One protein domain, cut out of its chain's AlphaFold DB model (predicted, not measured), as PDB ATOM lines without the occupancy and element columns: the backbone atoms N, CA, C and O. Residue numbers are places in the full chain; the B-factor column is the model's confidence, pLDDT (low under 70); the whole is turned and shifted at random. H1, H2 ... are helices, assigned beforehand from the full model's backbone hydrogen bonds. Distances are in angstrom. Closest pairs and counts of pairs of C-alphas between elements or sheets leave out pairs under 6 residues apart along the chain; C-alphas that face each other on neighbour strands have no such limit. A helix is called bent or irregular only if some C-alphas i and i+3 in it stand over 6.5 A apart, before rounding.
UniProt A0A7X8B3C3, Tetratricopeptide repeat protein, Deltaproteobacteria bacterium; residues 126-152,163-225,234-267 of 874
ATOM      1  N   ARG A 126      -1.664  28.100  40.441       84.06
ATOM      2  CA  ARG A 126      -2.724  28.599  39.553       84.06
ATOM      3  C   ARG A 126      -4.011  28.910  40.313       84.06
ATOM      4  O   ARG A 126      -4.568  29.989  40.141       84.06
ATOM      5  N   GLU A 127      -4.450  27.997  41.176       82.06
ATOM      6  CA  GLU A 127      -5.657  28.187  41.984       82.06
ATOM      7  C   GLU A 127      -5.487  29.355  42.962       82.06
ATOM      8  O   GLU A 127      -6.368  30.209  43.068       82.06
ATOM      9  N   MET A 128      -4.337  29.445  43.637       86.62
ATOM     10  CA  MET A 128      -4.077  30.559  44.555       86.62
ATOM     11  C   MET A 128      -3.993  31.897  43.813       86.62
ATOM     12  O   MET A 128      -4.502  32.906  44.295       86.62
ATOM     13  N   LEU A 129      -3.419  31.908  42.608       88.38
ATOM     14  CA  LEU A 129      -3.311  33.102  41.772       88.38
ATOM     15  C   LEU A 129      -4.679  33.579  41.288       88.38
ATOM     16  O   LEU A 129      -4.967  34.774  41.326       88.38
ATOM     17  N   ARG A 130      -5.552  32.641  40.909       87.62
ATOM     18  CA  ARG A 130      -6.950  32.917  40.583       87.62
ATOM     19  C   ARG A 130      -7.644  33.638  41.740       87.62
ATOM     20  O   ARG A 130      -8.202  34.717  41.570       87.62
ATOM     21  N   ARG A 131      -7.546  33.097  42.953       86.06
ATOM     22  CA  ARG A 131      -8.145  33.710  44.151       86.06
ATOM     23  C   ARG A 131      -7.539  35.065  44.483       86.06
ATOM     24  O   ARG A 131      -8.269  35.992  44.829       86.06
ATOM     25  N   PHE A 132      -6.225  35.192  44.337       90.12
ATOM     26  CA  PHE A 132      -5.507  36.442  44.534       90.12
ATOM     27  C   PHE A 132      -6.010  37.540  43.583       90.12
ATOM     28  O   PHE A 132      -6.361  38.629  44.040       90.12
ATOM     29  N   TYR A 133      -6.118  37.261  42.280       92.31
ATOM     30  CA  TYR A 133      -6.645  38.229  41.315       92.31
ATOM     31  C   TYR A 133      -8.111  38.567  41.577       92.31
ATOM     32  O   TYR A 133      -8.463  39.745  41.559       92.31
ATOM     33  N   TRP A 134      -8.948  37.573  41.885       91.00
ATOM     34  CA  TRP A 134     -10.342  37.814  42.260       91.00
ATOM     35  C   TRP A 134     -10.454  38.749  43.468       91.00
ATOM     36  O   TRP A 134     -11.207  39.720  43.427       91.00
ATOM     37  N   ARG A 135      -9.658  38.507  44.518       89.94
ATOM     38  CA  ARG A 135      -9.601  39.361  45.711       89.94
ATOM     39  C   ARG A 135      -9.209  40.790  45.355       89.94
ATOM     40  O   ARG A 135      -9.913  41.709  45.750       89.94
ATOM     41  N   LYS A 136      -8.150  40.975  44.565       91.94
ATOM     42  CA  LYS A 136      -7.686  42.307  44.151       91.94
ATOM     43  C   LYS A 136      -8.708  43.060  43.304       91.94
ATOM     44  O   LYS A 136      -8.918  44.246  43.527       91.94
ATOM     45  N   ILE A 137      -9.370  42.382  42.369       93.56
ATOM     46  CA  ILE A 137     -10.447  42.985  41.575       93.56
ATOM     47  C   ILE A 137     -11.619  43.373  42.474       93.56
ATOM     48  O   ILE A 137     -12.137  44.479  42.348       93.56
ATOM     49  N   ARG A 138     -12.007  42.502  43.411       91.31
ATOM     50  CA  ARG A 138     -13.071  42.795  44.372       91.31
ATOM     51  C   ARG A 138     -12.727  43.991  45.258       91.31
ATOM     52  O   ARG A 138     -13.593  44.828  45.462       91.31
ATOM     53  N   ASP A 139     -11.491  44.099  45.740       91.06
ATOM     54  CA  ASP A 139     -11.062  45.238  46.559       91.06
ATOM     55  C   ASP A 139     -11.221  46.561  45.776       91.06
ATOM     56  O   ASP A 139     -11.774  47.525  46.307       91.06
ATOM     57  N   VAL A 140     -10.845  46.582  44.488       94.62
ATOM     58  CA  VAL A 140     -11.066  47.735  43.589       94.62
ATOM     59  C   VAL A 140     -12.559  48.010  43.374       94.62
ATOM     60  O   VAL A 140     -12.977  49.168  43.391       94.62
ATOM     61  N   MET A 141     -13.377  46.968  43.203       93.56
ATOM     62  CA  MET A 141     -14.832  47.105  43.069       93.56
ATOM     63  C   MET A 141     -15.468  47.701  44.328       93.56
ATOM     64  O   MET A 141     -16.267  48.626  44.224       93.56
ATOM     65  N   GLU A 142     -15.099  47.211  45.512       89.75
ATOM     66  CA  GLU A 142     -15.586  47.706  46.805       89.75
ATOM     67  C   GLU A 142     -15.145  49.155  47.067       89.75
ATOM     68  O   GLU A 142     -15.900  49.952  47.627       89.75
ATOM     69  N   GLU A 143     -13.924  49.524  46.675       91.44
ATOM     70  CA  GLU A 143     -13.444  50.906  46.759       91.44
ATOM     71  C   GLU A 143     -14.216  51.827  45.805       91.44
ATOM     72  O   GLU A 143     -14.740  52.860  46.232       91.44
ATOM     73  N   SER A 144     -14.409  51.391  44.560       92.12
ATOM     74  CA  SER A 144     -15.195  52.112  43.551       92.12
ATOM     75  C   SER A 144     -16.664  52.258  43.962       92.12
ATOM     76  O   SER A 144     -17.283  53.304  43.747       92.12
ATOM     77  N   GLU A 145     -17.235  51.235  44.604       88.88
ATOM     78  CA  GLU A 145     -18.575  51.278  45.187       88.88
ATOM     79  C   GLU A 145     -18.665  52.358  46.274       88.88
ATOM     80  O   GLU A 145     -19.568  53.201  46.238       88.88
ATOM     81  N   LYS A 146     -17.703  52.387  47.208       86.50
ATOM     82  CA  LYS A 146     -17.632  53.397  48.277       86.50
ATOM     83  C   LYS A 146     -17.496  54.809  47.715       86.50
ATOM     84  O   LYS A 146     -18.130  55.731  48.233       86.50
ATOM     85  N   GLU A 147     -16.686  55.005  46.681       88.06
ATOM     86  CA  GLU A 147     -16.520  56.308  46.031       88.06
ATOM     87  C   GLU A 147     -17.800  56.777  45.341       88.06
ATOM     88  O   GLU A 147     -18.258  57.893  45.602       88.06
ATOM     89  N   ARG A 148     -18.445  55.915  44.547       86.56
ATOM     90  CA  ARG A 148     -19.745  56.230  43.935       86.56
ATOM     91  C   ARG A 148     -20.803  56.519  44.987       86.56
ATOM     92  O   ARG A 148     -21.570  57.467  44.852       86.56
ATOM     93  N   PHE A 149     -20.821  55.755  46.076       81.00
ATOM     94  CA  PHE A 149     -21.730  55.998  47.190       81.00
ATOM     95  C   PHE A 149     -21.522  57.385  47.822       81.00
ATOM     96  O   PHE A 149     -22.496  58.093  48.093       81.00
ATOM     97  N   LYS A 150     -20.266  57.816  48.010       83.62
ATOM     98  CA  LYS A 150     -19.940  59.175  48.483       83.62
ATOM     99  C   LYS A 150     -20.418  60.246  47.500       83.62
ATOM    100  O   LYS A 150     -21.031  61.220  47.933       83.62
ATOM    101  N   GLN A 151     -20.191  60.052  46.199       82.75
ATOM    102  CA  GLN A 151     -20.634  60.977  45.145       82.75
ATOM    103  C   GLN A 151     -22.166  61.125  45.102       82.75
ATOM    104  O   GLN A 151     -22.674  62.195  44.781       82.75
ATOM    105  N   MET A 152     -22.911  60.092  45.508       76.38
ATOM    106  CA  MET A 152     -24.379  60.096  45.590       76.38
ATOM    107  C   MET A 152     -24.955  60.726  46.879       76.38
ATOM    108  O   MET A 152     -26.134  60.539  47.183       76.38
ATOM    109  N   LEU A 163     -29.924  50.352  44.357       76.38
ATOM    110  CA  LEU A 163     -30.263  49.155  43.593       76.38
ATOM    111  C   LEU A 163     -29.431  49.071  42.309       76.38
ATOM    112  O   LEU A 163     -28.908  48.002  41.995       76.38
ATOM    113  N   LYS A 164     -29.269  50.199  41.609       83.81
ATOM    114  CA  LYS A 164     -28.438  50.288  40.410       83.81
ATOM    115  C   LYS A 164     -26.971  49.989  40.712       83.81
ATOM    116  O   LYS A 164     -26.386  49.158  40.028       83.81
ATOM    117  N   LEU A 165     -26.408  50.559  41.778       85.12
ATOM    118  CA  LEU A 165     -25.028  50.274  42.183       85.12
ATOM    119  C   LEU A 165     -24.822  48.786  42.521       85.12
ATOM    120  O   LEU A 165     -23.874  48.170  42.044       85.12
ATOM    121  N   ARG A 166     -25.761  48.168  43.252       82.56
ATOM    122  CA  ARG A 166     -25.747  46.718  43.524       82.56
ATOM    123  C   ARG A 166     -25.873  45.876  42.259       82.56
ATOM    124  O   ARG A 166     -25.320  44.779  42.173       82.56
ATOM    125  N   GLN A 167     -26.663  46.330  41.291       86.38
ATOM    126  CA  GLN A 167     -26.738  45.682  39.990       86.38
ATOM    127  C   GLN A 167     -25.385  45.770  39.285       86.38
ATOM    128  O   GLN A 167     -24.884  44.737  38.858       86.38
ATOM    129  N   ASP A 168     -24.772  46.951  39.228       90.50
ATOM    130  CA  ASP A 168     -23.487  47.158  38.562       90.50
ATOM    131  C   ASP A 168     -22.368  46.326  39.215       90.50
ATOM    132  O   ASP A 168     -21.609  45.673  38.503       90.50
ATOM    133  N   MET A 169     -22.336  46.231  40.551       90.06
ATOM    134  CA  MET A 169     -21.430  45.338  41.292       90.06
ATOM    135  C   MET A 169     -21.588  43.871  40.874       90.06
ATOM    136  O   MET A 169     -20.603  43.182  40.609       90.06
ATOM    137  N   ARG A 170     -22.832  43.383  40.759       88.50
ATOM    138  CA  ARG A 170     -23.099  42.013  40.290       88.50
ATOM    139  C   ARG A 170     -22.646  41.807  38.846       88.50
ATOM    140  O   ARG A 170     -22.058  40.775  38.540       88.50
ATOM    141  N   GLN A 171     -22.896  42.780  37.970       91.81
ATOM    142  CA  GLN A 171     -22.494  42.711  36.563       91.81
ATOM    143  C   GLN A 171     -20.967  42.694  36.413       91.81
ATOM    144  O   GLN A 171     -20.436  41.862  35.679       91.81
ATOM    145  N   ALA A 172     -20.261  43.554  37.149       93.06
ATOM    146  CA  ALA A 172     -18.802  43.582  37.191       93.06
ATOM    147  C   ALA A 172     -18.214  42.258  37.704       93.06
ATOM    148  O   ALA A 172     -17.275  41.736  37.104       93.06
ATOM    149  N   GLY A 173     -18.815  41.666  38.742       90.81
ATOM    150  CA  GLY A 173     -18.407  40.358  39.263       90.81
ATOM    151  C   GLY A 173     -18.465  39.251  38.205       90.81
ATOM    152  O   GLY A 173     -17.478  38.544  38.010       90.81
ATOM    153  N   VAL A 174     -19.569  39.156  37.452       88.00
ATOM    154  CA  VAL A 174     -19.719  38.174  36.353       88.00
ATOM    155  C   VAL A 174     -18.672  38.393  35.256       88.00
ATOM    156  O   VAL A 174     -18.120  37.438  34.706       88.00
ATOM    157  N   VAL A 175     -18.361  39.651  34.929       90.31
ATOM    158  CA  VAL A 175     -17.304  39.973  33.958       90.31
ATOM    159  C   VAL A 175     -15.935  39.516  34.467       90.31
ATOM    160  O   VAL A 175     -15.165  38.951  33.686       90.31
ATOM    161  N   ALA A 176     -15.640  39.717  35.750       88.44
ATOM    162  CA  ALA A 176     -14.340  39.426  36.338       88.44
ATOM    163  C   ALA A 176     -14.071  37.927  36.559       88.44
ATOM    164  O   ALA A 176     -12.936  37.495  36.365       88.44
ATOM    165  N   GLU A 177     -15.083  37.128  36.911       81.06
ATOM    166  CA  GLU A 177     -14.904  35.758  37.431       81.06
ATOM    167  C   GLU A 177     -14.083  34.871  36.485       81.06
ATOM    168  O   GLU A 177     -13.106  34.238  36.881       81.06
ATOM    169  N   GLN A 178     -14.408  34.912  35.196       73.81
ATOM    170  CA  GLN A 178     -13.703  34.123  34.190       73.81
ATOM    171  C   GLN A 178     -12.464  34.836  33.620       73.81
ATOM    172  O   GLN A 178     -11.525  34.171  33.190       73.81
ATOM    173  N   ALA A 179     -12.410  36.174  33.644       84.19
ATOM    174  CA  ALA A 179     -11.193  36.898  33.255       84.19
ATOM    175  C   ALA A 179     -10.021  36.545  34.184       84.19
ATOM    176  O   ALA A 179      -8.874  36.461  33.755       84.19
ATOM    177  N   VAL A 180     -10.328  36.303  35.455       86.88
ATOM    178  CA  VAL A 180      -9.372  35.892  36.478       86.88
ATOM    179  C   VAL A 180      -8.779  34.508  36.204       86.88
ATOM    180  O   VAL A 180      -7.570  34.333  36.361       86.88
ATOM    181  N   GLU A 181      -9.581  33.547  35.741       81.94
ATOM    182  CA  GLU A 181      -9.085  32.236  35.297       81.94
ATOM    183  C   GLU A 181      -8.127  32.393  34.105       81.94
ATOM    184  O   GLU A 181      -7.005  31.883  34.137       81.94
ATOM    185  N   ASP A 182      -8.521  33.174  33.094       79.31
ATOM    186  CA  ASP A 182      -7.701  33.413  31.899       79.31
ATOM    187  C   ASP A 182      -6.373  34.117  32.243       79.31
ATOM    188  O   ASP A 182      -5.353  33.878  31.595       79.31
ATOM    189  N   LEU A 183      -6.364  34.978  33.267       84.44
ATOM    190  CA  LEU A 183      -5.154  35.623  33.782       84.44
ATOM    191  C   LEU A 183      -4.272  34.661  34.581       84.44
ATOM    192  O   LEU A 183      -3.050  34.710  34.446       84.44
ATOM    193  N   ALA A 184      -4.861  33.785  35.398       84.69
ATOM    194  CA  ALA A 184      -4.123  32.832  36.226       84.69
ATOM    195  C   ALA A 184      -3.403  31.750  35.401       84.69
ATOM    196  O   ALA A 184      -2.377  31.229  35.838       84.69
ATOM    197  N   CYS A 185      -3.905  31.445  34.201       78.00
ATOM    198  CA  CYS A 185      -3.267  30.522  33.256       78.00
ATOM    199  C   CYS A 185      -2.013  31.097  32.581       78.00
ATOM    200  O   CYS A 185      -1.258  30.353  31.959       78.00
ATOM    201  N   ARG A 186      -1.805  32.417  32.631       77.94
ATOM    202  CA  ARG A 186      -0.735  33.073  31.874       77.94
ATOM    203  C   ARG A 186       0.569  33.077  32.642       77.94
ATOM    204  O   ARG A 186       0.613  33.392  33.831       77.94
ATOM    205  N   ASN A 187       1.652  32.849  31.909       74.75
ATOM    206  CA  ASN A 187       2.986  33.099  32.412       74.75
ATOM    207  C   ASN A 187       3.269  34.616  32.397       74.75
ATOM    208  O   ASN A 187       3.242  35.224  31.321       74.75
ATOM    209  N   PRO A 188       3.574  35.247  33.548       75.12
ATOM    210  CA  PRO A 188       3.971  36.652  33.602       75.12
ATOM    211  C   PRO A 188       5.108  37.012  32.634       75.12
ATOM    212  O   PRO A 188       5.122  38.116  32.092       75.12
ATOM    213  N   GLY A 189       6.037  36.086  32.370       71.56
ATOM    214  CA  GLY A 189       7.169  36.306  31.463       71.56
ATOM    215  C   GLY A 189       6.788  36.483  29.988       71.56
ATOM    216  O   GLY A 189       7.538  37.101  29.235       71.56
ATOM    217  N   GLU A 190       5.620  35.991  29.573       75.19
ATOM    218  CA  GLU A 190       5.126  36.092  28.191       75.19
ATOM    219  C   GLU A 190       4.316  37.374  27.944       75.19
ATOM    220  O   GLU A 190       4.071  37.760  26.797       75.19
ATOM    221  N   MET A 191       3.924  38.067  29.018       79.69
ATOM    222  CA  MET A 191       3.175  39.316  28.946       79.69
ATOM    223  C   MET A 191       4.049  40.467  28.431       79.69
ATOM    224  O   MET A 191       5.229  40.602  28.777       79.69
ATOM    225  N   SER A 192       3.449  41.359  27.635       81.56
ATOM    226  CA  SER A 192       4.129  42.580  27.196       81.56
ATOM    227  C   SER A 192       4.528  43.442  28.401       81.56
ATOM    228  O   SER A 192       3.906  43.395  29.466       81.56
ATOM    229  N   ARG A 193       5.576  44.261  28.243       80.25
ATOM    230  CA  ARG A 193       6.027  45.177  29.304       80.25
ATOM    231  C   ARG A 193       4.902  46.110  29.762       80.25
ATOM    232  O   ARG A 193       4.789  46.380  30.954       80.25
ATOM    233  N   LEU A 194       4.068  46.563  28.824       83.69
ATOM    234  CA  LEU A 194       2.904  47.392  29.111       83.69
ATOM    235  C   LEU A 194       1.873  46.644  29.961       83.69
ATOM    236  O   LEU A 194       1.464  47.153  30.998       83.69
ATOM    237  N   VAL A 195       1.509  45.421  29.563       84.94
ATOM    238  CA  VAL A 195       0.551  44.582  30.298       84.94
ATOM    239  C   VAL A 195       1.036  44.318  31.724       84.94
ATOM    240  O   VAL A 195       0.273  44.512  32.670       84.94
ATOM    241  N   ARG A 196       2.318  43.968  31.906       85.50
ATOM    242  CA  ARG A 196       2.905  43.788  33.244       85.50
ATOM    243  C   ARG A 196       2.833  45.062  34.082       85.50
ATOM    244  O   ARG A 196       2.428  44.997  35.238       85.50
ATOM    245  N   LYS A 197       3.170  46.219  33.499       84.62
ATOM    246  CA  LYS A 197       3.088  47.522  34.179       84.62
ATOM    247  C   LYS A 197       1.651  47.846  34.599       84.62
ATOM    248  O   LYS A 197       1.431  48.208  35.751       84.62
ATOM    249  N   ALA A 198       0.682  47.693  33.696       89.19
ATOM    250  CA  ALA A 198      -0.726  47.965  33.975       89.19
ATOM    251  C   ALA A 198      -1.279  47.029  35.063       89.19
ATOM    252  O   ALA A 198      -1.906  47.492  36.012       89.19
ATOM    253  N   MET A 199      -0.972  45.728  34.999       89.69
ATOM    254  CA  MET A 199      -1.328  44.790  36.068       89.69
ATOM    255  C   MET A 199      -0.666  45.155  37.402       89.69
ATOM    256  O   MET A 199      -1.342  45.157  38.426       89.69
ATOM    257  N   GLY A 200       0.621  45.512  37.415       86.06
ATOM    258  CA  GLY A 200       1.324  45.931  38.634       86.06
ATOM    259  C   GLY A 200       0.702  47.165  39.299       86.06
ATOM    260  O   GLY A 200       0.555  47.197  40.524       86.06
ATOM    261  N   LEU A 201       0.265  48.147  38.498       87.69
ATOM    262  CA  LEU A 201      -0.490  49.314  38.972       87.69
ATOM    263  C   LEU A 201      -1.845  48.898  39.559       87.69
ATOM    264  O   LEU A 201      -2.156  49.255  40.696       87.69
ATOM    265  N   PHE A 202      -2.608  48.083  38.828       91.44
ATOM    266  CA  PHE A 202      -3.932  47.627  39.250       91.44
ATOM    267  C   PHE A 202      -3.886  46.827  40.563       91.44
ATOM    268  O   PHE A 202      -4.626  47.119  41.499       91.44
ATOM    269  N   LEU A 203      -2.971  45.859  40.684       88.88
ATOM    270  CA  LEU A 203      -2.825  45.007  41.878       88.88
ATOM    271  C   LEU A 203      -2.357  45.783  43.123       88.88
ATOM    272  O   LEU A 203      -2.562  45.332  44.258       88.88
ATOM    273  N   SER A 204      -1.751  46.950  42.905       84.06
ATOM    274  CA  SER A 204      -1.349  47.906  43.940       84.06
ATOM    275  C   SER A 204      -2.453  48.920  44.287       84.06
ATOM    276  O   SER A 204      -2.187  49.861  45.026       84.06
ATOM    277  N   GLY A 205      -3.676  48.754  43.765       85.62
ATOM    278  CA  GLY A 205      -4.822  49.637  44.029       85.62
ATOM    279  C   GLY A 205      -4.886  50.886  43.143       85.62
ATOM    280  O   GLY A 205      -5.798  51.693  43.276       85.62
ATOM    281  N   ARG A 206      -3.959  51.059  42.195       89.31
ATOM    282  CA  ARG A 206      -3.894  52.230  41.301       89.31
ATOM    283  C   ARG A 206      -4.650  51.952  39.999       89.31
ATOM    284  O   ARG A 206      -4.073  51.998  38.913       89.31
ATOM    285  N   ALA A 207      -5.932  51.598  40.116       93.38
ATOM    286  CA  ALA A 207      -6.739  51.094  39.003       93.38
ATOM    287  C   ALA A 207      -6.923  52.118  37.866       93.38
ATOM    288  O   ALA A 207      -6.741  51.762  36.704       93.38
ATOM    289  N   GLU A 208      -7.199  53.387  38.177       93.50
ATOM    290  CA  GLU A 208      -7.349  54.437  37.153       93.50
ATOM    291  C   GLU A 208      -6.038  54.700  36.396       93.50
ATOM    292  O   GLU A 208      -6.035  54.826  35.175       93.50
ATOM    293  N   GLU A 209      -4.889  54.681  37.079       91.88
ATOM    294  CA  GLU A 209      -3.589  54.801  36.405       91.88
ATOM    295  C   GLU A 209      -3.285  53.602  35.503       91.88
ATOM    296  O   GLU A 209      -2.677  53.757  34.442       91.88
ATOM    297  N   ALA A 210      -3.711  52.403  35.909       92.06
ATOM    298  CA  ALA A 210      -3.603  51.211  35.081       92.06
ATOM    299  C   ALA A 210      -4.454  51.329  33.806       92.06
ATOM    300  O   ALA A 210      -3.985  50.941  32.737       92.06
ATOM    301  N   ILE A 211      -5.667  51.887  33.905       94.31
ATOM    302  CA  ILE A 211      -6.549  52.149  32.757       94.31
ATOM    303  C   ILE A 211      -5.916  53.193  31.830       94.31
ATOM    304  O   ILE A 211      -5.765  52.917  30.642       94.31
ATOM    305  N   CYS A 212      -5.444  54.325  32.365       91.31
ATOM    306  CA  CYS A 212      -4.763  55.364  31.582       91.31
ATOM    307  C   CYS A 212      -3.539  54.823  30.830       91.31
ATOM    308  O   CYS A 212      -3.347  55.132  29.657       91.31
ATOM    309  N   ALA A 213      -2.729  53.974  31.475       87.25
ATOM    310  CA  ALA A 213      -1.570  53.362  30.829       87.25
ATOM    311  C   ALA A 213      -1.961  52.488  29.621       87.25
ATOM    312  O   ALA A 213      -1.218  52.427  28.646       87.25
ATOM    313  N   LEU A 214      -3.113  51.810  29.674       88.50
ATOM    314  CA  LEU A 214      -3.639  51.038  28.544       88.50
ATOM    315  C   LEU A 214      -4.258  51.952  27.472       88.50
ATOM    316  O   LEU A 214      -4.132  51.658  26.284       88.50
ATOM    317  N   ASP A 215      -4.880  53.065  27.869       84.00
ATOM    318  CA  ASP A 215      -5.474  54.043  26.951       84.00
ATOM    319  C   ASP A 215      -4.436  54.724  26.058       84.00
ATOM    320  O   ASP A 215      -4.644  54.805  24.844       84.00
ATOM    321  N   GLU A 216      -3.310  55.157  26.632       76.25
ATOM    322  CA  GLU A 216      -2.215  55.795  25.892       76.25
ATOM    323  C   GLU A 216      -1.745  54.917  24.724       76.25
ATOM    324  O   GLU A 216      -1.587  55.412  23.612       76.25
ATOM    325  N   GLU A 217      -1.612  53.604  24.921       69.38
ATOM    326  CA  GLU A 217      -1.217  52.682  23.851       69.38
ATOM    327  C   GLU A 217      -2.316  52.524  22.788       69.38
ATOM    328  O   GLU A 217      -2.030  52.557  21.591       69.38
ATOM    329  N   THR A 218      -3.590  52.418  23.197       64.69
ATOM    330  CA  THR A 218      -4.710  52.303  22.240       64.69
ATOM    331  C   THR A 218      -4.870  53.549  21.359       64.69
ATOM    332  O   THR A 218      -5.241  53.430  20.191       64.69
ATOM    333  N   GLN A 219      -4.514  54.737  21.867       58.88
ATOM    334  CA  GLN A 219      -4.533  56.000  21.114       58.88
ATOM    335  C   GLN A 219      -3.419  56.108  20.061       58.88
ATOM    336  O   GLN A 219      -3.605  56.789  19.053       58.88
ATOM    337  N   HIS A 220      -2.292  55.407  20.236       55.75
ATOM    338  CA  HIS A 220      -1.209  55.338  19.241       55.75
ATOM    339  C   HIS A 220      -1.499  54.334  18.101       55.75
ATOM    340  O   HIS A 220      -0.644  54.091  17.244       55.75
ATOM    341  N   GLY A 221      -2.733  53.817  18.060       54.78
ATOM    342  CA  GLY A 221      -3.282  52.960  17.020       54.78
ATOM    343  C   GLY A 221      -3.135  51.483  17.366       54.78
ATOM    344  O   GLY A 221      -2.037  50.934  17.316       54.78
ATOM    345  N   ILE A 222      -4.261  50.818  17.635       55.00
ATOM    346  CA  ILE A 222      -4.341  49.353  17.630       55.00
ATOM    347  C   ILE A 222      -4.079  48.901  16.193       55.00
ATOM    348  O   ILE A 222      -4.944  49.014  15.319       55.00
ATOM    349  N   ARG A 223      -2.850  48.462  15.917       54.50
ATOM    350  CA  ARG A 223      -2.435  48.084  14.566       54.50
ATOM    351  C   ARG A 223      -3.119  46.774  14.207       54.50
ATOM    352  O   ARG A 223      -2.839  45.728  14.788       54.50
ATOM    353  N   LYS A 224      -4.072  46.845  13.276       51.03
ATOM    354  CA  LYS A 224      -4.850  45.679  12.852       51.03
ATOM    355  C   LYS A 224      -3.903  44.587  12.329       51.03
ATOM    356  O   LYS A 224      -2.921  44.914  11.661       51.03
ATOM    357  N   PRO A 225      -4.220  43.294  12.538       45.88
ATOM    358  CA  PRO A 225      -3.357  42.175  12.143       45.88
ATOM    359  C   PRO A 225      -2.925  42.155  10.668       45.88
ATOM    360  O   PRO A 225      -1.969  41.471  10.323       45.88
ATOM    361  N   LYS A 234      -0.839  40.010  21.109       58.44
ATOM    362  CA  LYS A 234      -0.354  40.982  22.120       58.44
ATOM    363  C   LYS A 234      -1.251  42.212  22.309       58.44
ATOM    364  O   LYS A 234      -1.310  42.733  23.418       58.44
ATOM    365  N   ASP A 235      -1.977  42.622  21.272       68.94
ATOM    366  CA  ASP A 235      -2.826  43.823  21.305       68.94
ATOM    367  C   ASP A 235      -4.261  43.506  21.772       68.94
ATOM    368  O   ASP A 235      -4.906  44.331  22.421       68.94
ATOM    369  N   ALA A 236      -4.736  42.270  21.563       80.88
ATOM    370  CA  ALA A 236      -5.999  41.786  22.130       80.88
ATOM    371  C   ALA A 236      -5.963  41.769  23.669       80.88
ATOM    372  O   ALA A 236      -6.946  42.101  24.329       80.88
ATOM    373  N   ASP A 237      -4.809  41.429  24.251       83.88
ATOM    374  CA  ASP A 237      -4.605  41.383  25.700       83.88
ATOM    375  C   ASP A 237      -4.769  42.755  26.370       83.88
ATOM    376  O   ASP A 237      -5.300  42.833  27.478       83.88
ATOM    377  N   VAL A 238      -4.353  43.829  25.689       87.88
ATOM    378  CA  VAL A 238      -4.499  45.215  26.162       87.88
ATOM    379  C   VAL A 238      -5.978  45.569  26.294       87.88
ATOM    380  O   VAL A 238      -6.405  46.022  27.356       87.88
ATOM    381  N   LEU A 239      -6.781  45.298  25.260       90.44
ATOM    382  CA  LEU A 239      -8.219  45.575  25.280       90.44
ATOM    383  C   LEU A 239      -8.980  44.687  26.272       90.44
ATOM    384  O   LEU A 239      -9.873  45.171  26.969       90.44
ATOM    385  N   LEU A 240      -8.611  43.407  26.383       91.31
ATOM    386  CA  LEU A 240      -9.207  42.483  27.353       91.31
ATOM    387  C   LEU A 240      -8.966  42.936  28.802       91.31
ATOM    388  O   LEU A 240      -9.893  42.909  29.616       91.31
ATOM    389  N   LEU A 241      -7.740  43.370  29.118       92.12
ATOM    390  CA  LEU A 241      -7.394  43.924  30.430       92.12
ATOM    391  C   LEU A 241      -8.066  45.271  30.679       92.12
ATOM    392  O   LEU A 241      -8.587  45.486  31.771       92.12
ATOM    393  N   LYS A 242      -8.120  46.147  29.673       93.75
ATOM    394  CA  LYS A 242      -8.836  47.424  29.758       93.75
ATOM    395  C   LYS A 242     -10.312  47.200  30.086       93.75
ATOM    396  O   LYS A 242     -10.817  47.799  31.030       93.75
ATOM    397  N   GLY A 243     -10.980  46.284  29.381       94.62
ATOM    398  CA  GLY A 243     -12.364  45.904  29.670       94.62
ATOM    399  C   GLY A 243     -12.548  45.379  31.098       94.62
ATOM    400  O   GLY A 243     -13.500  45.763  31.777       94.62
ATOM    401  N   LEU A 244     -11.604  44.570  31.594       95.44
ATOM    402  CA  LEU A 244     -11.645  44.043  32.962       95.44
ATOM    403  C   LEU A 244     -11.485  45.151  34.009       95.44
ATOM    404  O   LEU A 244     -12.249  45.198  34.970       95.44
ATOM    405  N   PHE A 245     -10.505  46.038  33.833       96.25
ATOM    406  CA  PHE A 245     -10.238  47.121  34.779       96.25
ATOM    407  C   PHE A 245     -11.381  48.134  34.796       96.25
ATOM    408  O   PHE A 245     -11.819  48.517  35.878       96.25
ATOM    409  N   LEU A 246     -11.933  48.485  33.629       96.19
ATOM    410  CA  LEU A 246     -13.130  49.324  33.521       96.19
ATOM    411  C   LEU A 246     -14.329  48.694  34.238       96.19
ATOM    412  O   LEU A 246     -15.045  49.385  34.963       96.19
ATOM    413  N   ALA A 247     -14.534  47.382  34.093       95.50
ATOM    414  CA  ALA A 247     -15.578  46.677  34.828       95.50
ATOM    415  C   ALA A 247     -15.328  46.708  36.346       95.50
ATOM    416  O   ALA A 247     -16.268  46.950  37.102       95.50
ATOM    417  N   ALA A 248     -14.078  46.532  36.788       95.44
ATOM    418  CA  ALA A 248     -13.700  46.592  38.200       95.44
ATOM    419  C   ALA A 248     -13.954  47.976  38.824       95.44
ATOM    420  O   ALA A 248     -14.426  48.045  39.953       95.44
ATOM    421  N   VAL A 249     -13.747  49.068  38.078       95.88
ATOM    422  CA  VAL A 249     -14.120  50.436  38.508       95.88
ATOM    423  C   VAL A 249     -15.583  50.798  38.197       95.88
ATOM    424  O   VAL A 249     -15.999  51.961  38.216       95.88
ATOM    425  N   LEU A 250     -16.400  49.781  37.902       94.50
ATOM    426  CA  LEU A 250     -17.840  49.848  37.647       94.50
ATOM    427  C   LEU A 250     -18.234  50.684  36.406       94.50
ATOM    428  O   LEU A 250     -19.392  51.091  36.261       94.50
ATOM    429  N   ARG A 251     -17.304  50.974  35.485       94.56
ATOM    430  CA  ARG A 251     -17.528  51.674  34.198       94.56
ATOM    431  C   ARG A 251     -17.973  50.675  33.120       94.56
ATOM    432  O   ARG A 251     -17.286  50.432  32.132       94.56
ATOM    433  N   LEU A 252     -19.136  50.056  33.339       93.94
ATOM    434  CA  LEU A 252     -19.601  48.893  32.567       93.94
ATOM    435  C   LEU A 252     -19.878  49.171  31.083       93.94
ATOM    436  O   LEU A 252     -19.651  48.285  30.263       93.94
ATOM    437  N   ASP A 253     -20.349  50.366  30.724       94.69
ATOM    438  CA  ASP A 253     -20.601  50.711  29.316       94.69
ATOM    439  C   ASP A 253     -19.283  50.847  28.531       94.69
ATOM    440  O   ASP A 253     -19.174  50.414  27.384       94.69
ATOM    441  N   GLU A 254     -18.245  51.379  29.177       95.31
ATOM    442  CA  GLU A 254     -16.903  51.481  28.598       95.31
ATOM    443  C   GLU A 254     -16.212  50.118  28.541       95.31
ATOM    444  O   GLU A 254     -15.552  49.804  27.552       95.31
ATOM    445  N   ALA A 255     -16.419  49.273  29.558       95.44
ATOM    446  CA  ALA A 255     -15.971  47.885  29.536       95.44
ATOM    447  C   ALA A 255     -16.588  47.114  28.356       95.44
ATOM    448  O   ALA A 255     -15.873  46.426  27.630       95.44
ATOM    449  N   GLU A 256     -17.897  47.270  28.121       95.38
ATOM    450  CA  GLU A 256     -18.581  46.680  26.963       95.38
ATOM    451  C   GLU A 256     -17.975  47.182  25.645       95.38
ATOM    452  O   GLU A 256     -17.737  46.380  24.740       95.38
ATOM    453  N   SER A 257     -17.679  48.482  25.542       94.62
ATOM    454  CA  SER A 257     -17.027  49.061  24.361       94.62
ATOM    455  C   SER A 257     -15.640  48.465  24.117       94.62
ATOM    456  O   SER A 257     -15.341  48.085  22.987       94.62
ATOM    457  N   ALA A 258     -14.816  48.327  25.160       93.19
ATOM    458  CA  ALA A 258     -13.479  47.744  25.051       93.19
ATOM    459  C   ALA A 258     -13.527  46.266  24.623       93.19
ATOM    460  O   ALA A 258     -12.746  45.834  23.775       93.19
ATOM    461  N   TYR A 259     -14.471  45.484  25.158       94.12
ATOM    462  CA  TYR A 259     -14.645  44.090  24.745       94.12
ATOM    463  C   TYR A 259     -15.196  43.952  23.325       94.12
ATOM    464  O   TYR A 259     -14.769  43.053  22.598       94.12
ATOM    465  N   ARG A 260     -16.109  44.837  22.910       94.00
ATOM    466  CA  ARG A 260     -16.601  44.881  21.528       94.00
ATOM    467  C   ARG A 260     -15.461  45.172  20.559       94.00
ATOM    468  O   ARG A 260     -15.279  44.433  19.599       94.00
ATOM    469  N   GLU A 261     -14.662  46.193  20.859       91.25
ATOM    470  CA  GLU A 261     -13.483  46.551  20.071       91.25
ATOM    471  C   GLU A 261     -12.504  45.374  19.975       91.25
ATOM    472  O   GLU A 261     -12.032  45.060  18.885       91.25
ATOM    473  N   ALA A 262     -12.271  44.649  21.076       90.38
ATOM    474  CA  ALA A 262     -11.439  43.448  21.059       90.38
ATOM    475  C   ALA A 262     -12.005  42.368  20.122       90.38
ATOM    476  O   ALA A 262     -11.266  41.785  19.329       90.38
ATOM    477  N   ALA A 263     -13.312  42.099  20.197       90.69
ATOM    478  CA  ALA A 263     -13.971  41.067  19.398       90.69
ATOM    479  C   ALA A 263     -14.054  41.414  17.897       90.69
ATOM    480  O   ALA A 263     -14.082  40.503  17.065       90.69
ATOM    481  N   GLU A 264     -14.096  42.706  17.554       89.00
ATOM    482  CA  GLU A 264     -14.134  43.214  16.177       89.00
ATOM    483  C   GLU A 264     -12.736  43.350  15.558       89.00
ATOM    484  O   GLU A 264     -12.542  42.992  14.396       89.00
ATOM    485  N   ALA A 265     -11.752  43.846  16.316       85.75
ATOM    486  CA  ALA A 265     -10.373  44.007  15.849       85.75
ATOM    487  C   ALA A 265      -9.639  42.663  15.722       85.75
ATOM    488  O   ALA A 265      -8.784  42.506  14.846       85.75
ATOM    489  N   PHE A 266     -10.003  41.687  16.560       85.75
ATOM    490  CA  PHE A 266      -9.414  40.348  16.594       85.75
ATOM    491  C   PHE A 266     -10.498  39.272  16.417       85.75
ATOM    492  O   PHE A 266     -10.754  38.485  17.332       85.75
ATOM    493  N   PRO A 267     -11.135  39.187  15.233       82.56
ATOM    494  CA  PRO A 267     -12.252  38.271  14.997       82.56
ATOM    495  C   PRO A 267     -11.852  36.792  15.087       82.56
ATOM    496  O   PRO A 267     -12.721  35.948  15.251       82.56
TER     497      PRO A 267
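Overview. This is residues 126 to 152, 163 to 225 and 234 to 267 of the 874 residues of the protein "Tetratricopeptide repeat protein" of Deltaproteobacteria bacterium (UniProt A0A7X8B3C3). Two long helices, H1 and H2, lie side by side, and two shorter helical hairpins, H3 with H4 and H5 with H6, pack on them, chiefly through H5. H5 is in the middle of the model, with H3 and H4 on one side and H6 on another, its last turn meeting H1 and H2. The 124 printed residues hold six named helices, H1 to H6 in chain order, and no named strand; the class is all helix. The whole is compact, with a radius of gyration of the C-alphas of 14.1 A and spans of 42 by 31 by 24 A.

Along the chain. H1, residues 126 to 151, is 37.4 A long and starts at C-alpha 126 (-2.724, 28.599, 39.553). H2, residues 163 to 184, is 31.7 A long, with a kink of 32 degrees near residue 178; it is only just irregular, C-alphas 175 and 178 being 6.9 A apart. H3 is residues 193 to 203, H4 207 to 219 and H5 234 to 248, 21.6 A long. H6, residues 252 to 265, ends at C-alpha 265 (-10.373, 44.007, 15.849).

Arrangement. H1 touches H2 at a shallow tilt of 25 degrees, opposite ways, closest at the C-alphas of Arg 130 and Ala 184, 5.2 A. The hub, H5, touches the other five helices. Its residues 245 to 248 touch H1, closest at the C-alphas of Met 141 and Ala 248, 5.0 A. H5 and H6, a hairpin, touch at 15 degrees, a shallow tilt, with the C-alphas of Gly 243 and Ala 255 closest, 4.1 A. H3, H4 and H5 form an up-and-down bundle, each running against the one before. Every O i to N i+4 pair is within hydrogen-bond range in H1, H3 and H6, against 15 of 18 in H2, 8 of 9 in H4 and 9 of 11 in H5.

Size, cuts and confidence. The C-alphas farthest apart, of Lys 150 and Pro 225, are 43.4 A apart. Residues 153 to 162 and 226 to 233 are not printed, with gaps of 12.6 A and 10.5 A between C-alphas. Of the links printed whole, none is long. Residues 217 to 225 and 234 to 235 have pLDDT under 70.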